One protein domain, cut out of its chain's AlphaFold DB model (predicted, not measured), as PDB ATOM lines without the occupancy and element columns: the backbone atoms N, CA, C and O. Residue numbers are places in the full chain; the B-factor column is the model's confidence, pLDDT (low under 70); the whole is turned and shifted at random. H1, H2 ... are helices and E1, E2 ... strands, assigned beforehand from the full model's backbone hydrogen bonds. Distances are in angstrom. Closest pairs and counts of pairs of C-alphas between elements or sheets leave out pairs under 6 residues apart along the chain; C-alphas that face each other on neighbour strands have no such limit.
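AT A GLANCE: This is residues 2 to 45 of the 97 residues of the protein "FAD-dependent oxidoreductase" of Thermoanaerobacter sp. (UniProt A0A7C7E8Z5). A lone helix, H1, sticks out at one end, joined by a short link of 9 residues with no named element to a small three-stranded sheet at the other end, E1, E2 and E3 side by side as a meander, each strand the antiparallel neighbour of the one before. The printed part has 44 residues, in the order H1, E1, E2, E3, of the mixed class. It is loose, with a radius of gyration of the C-alphas of 13.2 A, and elongated, spanning 36 by 22 by 13 A.

IN THESE COORDINATES: H1, residues 2 to 13, begins at C-alpha 2 (127.421, 88.204, -24.669) and is 16.3 A long. E1 is residues 23 to 28, 14.8 A; E2 is residues 31 to 35, 13.4 A; E3 is residues 40 to 44, 13.1 A, ending at C-alpha 44 (106.562, 85.334, 0.497).

HOW THE PARTS SIT: H1 has every O i to N i+4 pair within hydrogen-bond range; it is not on the sheet and is apart from E2 and E3. E1 and E2 form a hairpin at 149 degrees, with N 25 and O 33 2.8 A apart. E2 and E3 form another at 155 degrees, with N 43 and O 32 2.8 A apart.

THE WHOLE: The C-alphas of Met 2 and Asp 29, the two farthest apart, are 38.9 A apart. The printed part has no cut, no link is long, and no printed residue is under 70 in pLDDT.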
ATOM      1  N   MET A   2     127.244  86.926 -25.392       85.19
ATOM      2  CA  MET A   2     127.421  88.204 -24.669       85.19
ATOM      3  C   MET A   2     126.150  88.831 -24.058       85.19
ATOM      4  O   MET A   2     126.178  89.254 -22.910       85.19
ATOM      5  N   ASN A   3     125.019  88.873 -24.778       90.19
ATOM      6  CA  ASN A   3     123.783  89.461 -24.226       90.19
ATOM      7  C   ASN A   3     123.255  88.673 -23.007       90.19
ATOM      8  O   ASN A   3     122.875  89.247 -21.994       90.19
ATOM      9  N   SER A   4     123.278  87.337 -23.081       92.69
ATOM     10  CA  SER A   4     122.817  86.501 -21.968       92.69
ATOM     11  C   SER A   4     123.749  86.573 -20.759       92.69
ATOM     12  O   SER A   4     123.265  86.424 -19.642       92.69
ATOM     13  N   GLU A   5     125.053  86.741 -20.967       94.75
ATOM     14  CA  GLU A   5     126.031  86.881 -19.883       94.75
ATOM     15  C   GLU A   5     125.830  88.206 -19.151       94.75
ATOM     16  O   GLU A   5     125.647  88.206 -17.938       94.75
ATOM     17  N   MET A   6     125.706  89.304 -19.900       95.88
ATOM     18  CA  MET A   6     125.426  90.628 -19.345       95.88
ATOM     19  C   MET A   6     124.151  90.640 -18.487       95.88
ATOM     20  O   MET A   6     124.163  91.164 -17.376       95.88
ATOM     21  N   LEU A   7     123.063  90.009 -18.948       96.06
ATOM     22  CA  LEU A   7     121.828  89.914 -18.160       96.06
ATOM     23  C   LEU A   7     122.028  89.153 -16.841       96.06
ATOM     24  O   LEU A   7     121.503  89.570 -15.811       96.06
ATOM     25  N   LYS A   8     122.796  88.056 -16.848       95.00
ATOM     26  CA  LYS A   8     123.107  87.299 -15.624       95.00
ATOM     27  C   LYS A   8     123.954  88.128 -14.657       95.00
ATOM     28  O   LYS A   8     123.684  88.109 -13.456       95.00
ATOM     29  N   ASP A   9     124.920  88.883 -15.172       96.38
ATOM     30  CA  ASP A   9     125.747  89.780 -14.365       96.38
ATOM     31  C   ASP A   9     124.920  90.911 -13.743       96.38
ATOM     32  O   ASP A   9     125.113  91.228 -12.570       96.38
ATOM     33  N   LEU A  10     123.944  91.469 -14.471       97.62
ATOM     34  CA  LEU A  10     123.013  92.461 -13.925       97.62
ATOM     35  C   LEU A  10     122.146  91.885 -12.802       97.62
ATOM     36  O   LEU A  10     122.027  92.510 -11.751       97.62
ATOM     37  N   LEU A  11     121.570  90.693 -12.987       97.25
ATOM     38  CA  LEU A  11     120.783  90.033 -11.936       97.25
ATOM     39  C   LEU A  11     121.620  89.825 -10.668       97.25
ATOM     40  O   LEU A  11     121.151  90.101  -9.565       97.25
ATOM     41  N   LYS A  12     122.883  89.414 -10.831       96.56
ATOM     42  CA  LYS A  12     123.829  89.276  -9.722       96.56
ATOM     43  C   LYS A  12     124.153  90.620  -9.068       96.56
ATOM     44  O   LYS A  12     124.157  90.702  -7.846       96.56
ATOM     45  N   PHE A  13     124.405  91.665  -9.856       97.75
ATOM     46  CA  PHE A  13     124.703  93.010  -9.355       97.75
ATOM     47  C   PHE A  13     123.565  93.573  -8.492       97.75
ATOM     48  O   PHE A  13     123.820  94.175  -7.451       97.75
ATOM     49  N   TYR A  14     122.314  93.322  -8.884       98.12
ATOM     50  CA  TYR A  14     121.124  93.713  -8.123       98.12
ATOM     51  C   TYR A  14     120.715  92.705  -7.035       98.12
ATOM     52  O   TYR A  14     119.682  92.895  -6.400       98.12
ATOM     53  N   ASN A  15     121.520  91.666  -6.784       97.56
ATOM     54  CA  ASN A  15     121.254  90.615  -5.797       97.56
ATOM     55  C   ASN A  15     119.879  89.944  -5.972       97.56
ATOM     56  O   ASN A  15     119.199  89.638  -4.994       97.56
ATOM     57  N   VAL A  16     119.462  89.719  -7.221       97.38
ATOM     58  CA  VAL A  16     118.226  88.991  -7.520       97.38
ATOM     59  C   VAL A  16     118.420  87.516  -7.173       97.38
ATOM     60  O   VAL A  16     119.341  86.869  -7.674       97.38
ATOM     61  N   GLU A  17     117.540  86.972  -6.335       96.31
ATOM     62  CA  GLU A  17     117.520  85.543  -6.034       96.31
ATOM     63  C   GLU A  17     117.033  84.748  -7.255       96.31
ATOM     64  O   GLU A  17     115.968  85.019  -7.811       96.31
ATOM     65  N   ILE A  18     117.816  83.753  -7.681       95.38
ATOM     66  CA  ILE A  18     117.495  82.894  -8.826       95.38
ATOM     67  C   ILE A  18     117.292  81.467  -8.321       95.38
ATOM     68  O   ILE A  18     118.239  80.835  -7.853       95.38
ATOM     69  N   ARG A  19     116.073  80.939  -8.471       95.06
ATOM     70  CA  ARG A  19     115.737  79.545  -8.148       95.06
ATOM     71  C   ARG A  19     115.477  78.739  -9.417       95.06
ATOM     72  O   ARG A  19     114.503  78.974 -10.126       95.06
ATOM     73  N   THR A  20     116.359  77.786  -9.710       95.56
ATOM     74  CA  THR A  20     116.174  76.778 -10.770       95.56
ATOM     75  C   THR A  20     115.597  75.490 -10.186       95.56
ATOM     76  O   THR A  20     115.491  75.369  -8.967       95.56
ATOM     77  N   ASN A  21     115.196  74.530 -11.029       96.81
ATOM     78  CA  ASN A  21     114.540  73.280 -10.594       96.81
ATOM     79  C   ASN A  21     113.366  73.529  -9.626       96.81
ATOM     80  O   ASN A  21     113.087  72.746  -8.725       96.81
ATOM     81  N   THR A  22     112.709  74.671  -9.814       97.06
ATOM     82  CA  THR A  22     111.634  75.184  -8.976       97.06
ATOM     83  C   THR A  22     110.483  75.542  -9.903       97.06
ATOM     84  O   THR A  22     110.696  76.180 -10.935       97.06
ATOM     85  N   SER A  23     109.271  75.110  -9.573       97.12
ATOM     86  CA  SER A  23     108.080  75.349 -10.393       97.12
ATOM     87  C   SER A  23     106.943  75.905  -9.549       97.12
ATOM     88  O   SER A  23     106.774  75.517  -8.398       97.12
ATOM     89  N   ILE A  24     106.164  76.826 -10.114       96.88
ATOM     90  CA  ILE A  24     104.992  77.392  -9.441       96.88
ATOM     91  C   ILE A  24     103.888  76.330  -9.333       96.88
ATOM     92  O   ILE A  24     103.539  75.684 -10.320       96.88
ATOM     93  N   ALA A  25     103.342  76.146  -8.132       96.69
ATOM     94  CA  ALA A  25     102.216  75.254  -7.865       96.69
ATOM     95  C   ALA A  25     100.914  76.033  -7.639       96.69
ATOM     96  O   ALA A  25      99.864  75.623  -8.133       96.69
ATOM     97  N   ALA A  26     100.983  77.157  -6.923       96.88
ATOM     98  CA  ALA A  26      99.852  78.048  -6.677       96.88
ATOM     99  C   ALA A  26     100.329  79.458  -6.292       96.88
ATOM    100  O   ALA A  26     101.483  79.655  -5.920       96.88
ATOM    101  N   VAL A  27      99.419  80.430  -6.337       97.19
ATOM    102  CA  VAL A  27      99.593  81.761  -5.739       97.19
ATOM    103  C   VAL A  27      98.479  81.946  -4.715       97.19
ATOM    104  O   VAL A  27      97.325  81.636  -5.010       97.19
ATOM    105  N   ASN A  28      98.822  82.397  -3.512       95.12
ATOM    106  CA  ASN A  28      97.883  82.619  -2.415       95.12
ATOM    107  C   ASN A  28      98.139  83.975  -1.737       95.12
ATOM    108  O   ASN A  28      99.039  84.711  -2.136       95.12
ATOM    109  N   ASP A  29      97.377  84.277  -0.683       95.31
ATOM    110  CA  ASP A  29      97.430  85.561   0.034       95.31
ATOM    111  C   ASP A  29      98.798  85.882   0.663       95.31
ATOM    112  O   ASP A  29      99.057  87.024   1.029       95.31
ATOM    113  N   THR A  30      99.672  84.883   0.814       94.69
ATOM    114  CA  THR A  30     101.008  85.044   1.407       94.69
ATOM    115  C   THR A  30     102.132  85.089   0.372       94.69
ATOM    116  O   THR A  30     103.242  85.493   0.711       94.69
ATOM    117  N   GLY A  31     101.870  84.684  -0.876       96.62
ATOM    118  CA  GLY A  31     102.853  84.689  -1.956       96.62
ATOM    119  C   GLY A  31     102.743  83.494  -2.908       96.62
ATOM    120  O   GLY A  31     101.657  82.986  -3.198       96.62
ATOM    121  N   ALA A  32     103.889  83.053  -3.425       97.50
ATOM    122  CA  ALA A  32     103.996  81.975  -4.405       97.50
ATOM    123  C   ALA A  32     104.308  80.632  -3.727       97.50
ATOM    124  O   ALA A  32     105.348  80.474  -3.092       97.50
ATOM    125  N   VAL A  33     103.435  79.642  -3.907       97.81
ATOM    126  CA  VAL A  33     103.691  78.250  -3.515       97.81
ATOM    127  C   VAL A  33     104.472  77.579  -4.634       97.81
ATOM    128  O   VAL A  33     103.990  77.509  -5.768       97.81
ATOM    129  N   VAL A  34     105.662  77.069  -4.331       97.62
ATOM    130  CA  VAL A  34     106.551  76.450  -5.316       97.62
ATOM    131  C   VAL A  34     106.893  75.011  -4.944       97.62
ATOM    132  O   VAL A  34     107.007  74.668  -3.772       97.62
ATOM    133  N   LYS A  35     107.073  74.173  -5.964       98.06
ATOM    134  CA  LYS A  35     107.618  72.817  -5.864       98.06
ATOM    135  C   LYS A  35     109.095  72.842  -6.216       98.06
ATOM    136  O   LYS A  35     109.448  73.288  -7.311       98.06
ATOM    137  N   THR A  36     109.919  72.323  -5.322       96.19
ATOM    138  CA  THR A  36     111.354  72.096  -5.502       96.19
ATOM    139  C   THR A  36     111.647  70.595  -5.515       96.19
ATOM    140  O   THR A  36     110.748  69.764  -5.373       96.19
ATOM    141  N   GLU A  37     112.916  70.222  -5.663       95.56
ATOM    142  CA  GLU A  37     113.350  68.823  -5.555       95.56
ATOM    143  C   GLU A  37     113.123  68.225  -4.153       95.56
ATOM    144  O   GLU A  37     113.015  67.007  -4.020       95.56
ATOM    145  N   THR A  38     113.046  69.057  -3.109       93.12
ATOM    146  CA  THR A  38     112.937  68.613  -1.710       93.12
ATOM    147  C   THR A  38     111.517  68.689  -1.150       93.12
ATOM    148  O   THR A  38     111.263  68.132  -0.082       93.12
ATOM    149  N   GLY A  39     110.583  69.336  -1.854       94.88
ATOM    150  CA  GLY A  39     109.186  69.444  -1.439       94.88
ATOM    151  C   GLY A  39     108.518  70.740  -1.887       94.88
ATOM    152  O   GLY A  39     108.967  71.403  -2.819       94.88
ATOM    153  N   GLU A  40     107.416  71.089  -1.226       96.69
ATOM    154  CA  GLU A  40     106.723  72.362  -1.431       96.69
ATOM    155  C   GLU A  40     107.133  73.394  -0.375       96.69
ATOM    156  O   GLU A  40     107.277  73.070   0.804       96.69
ATOM    157  N   GLU A  41     107.289  74.646  -0.798       96.50
ATOM    158  CA  GLU A  41     107.570  75.788   0.076       96.50
ATOM    159  C   GLU A  41     106.843  77.053  -0.408       96.50
ATOM    160  O   GLU A  41     106.318  77.101  -1.524       96.50
ATOM    161  N   ILE A  42     106.814  78.091   0.434       97.06
ATOM    162  CA  ILE A  42     106.202  79.386   0.115       97.06
ATOM    163  C   ILE A  42     107.295  80.446  -0.015       97.06
ATOM    164  O   ILE A  42     108.059  80.679   0.921       97.06
ATOM    165  N   ILE A  43     107.314  81.132  -1.156       96.69
ATOM    166  CA  ILE A  43     108.072  82.365  -1.364       96.69
ATOM    167  C   ILE A  43     107.135  83.531  -1.054       96.69
ATOM    168  O   ILE A  43     106.210  83.812  -1.821       96.69
ATOM    169  N   ALA A  44     107.363  84.189   0.082       97.38
ATOM    170  CA  ALA A  44     106.562  85.334   0.497       97.38
ATOM    171  C   ALA A  44     106.772  86.517  -0.458       97.38
ATOM    172  O   ALA A  44     107.912  86.895  -0.734       97.38
ATOM    173  N   ALA A  45     105.682  87.093  -0.965       96.38
ATOM    174  CA  ALA A  45     105.733  88.232  -1.877       96.38
ATOM    175  C   ALA A  45     104.410  89.004  -1.882       96.38
ATOM    176  O   ALA A  45     103.341  88.397  -1.886       96.38
TER     177      ALA A  45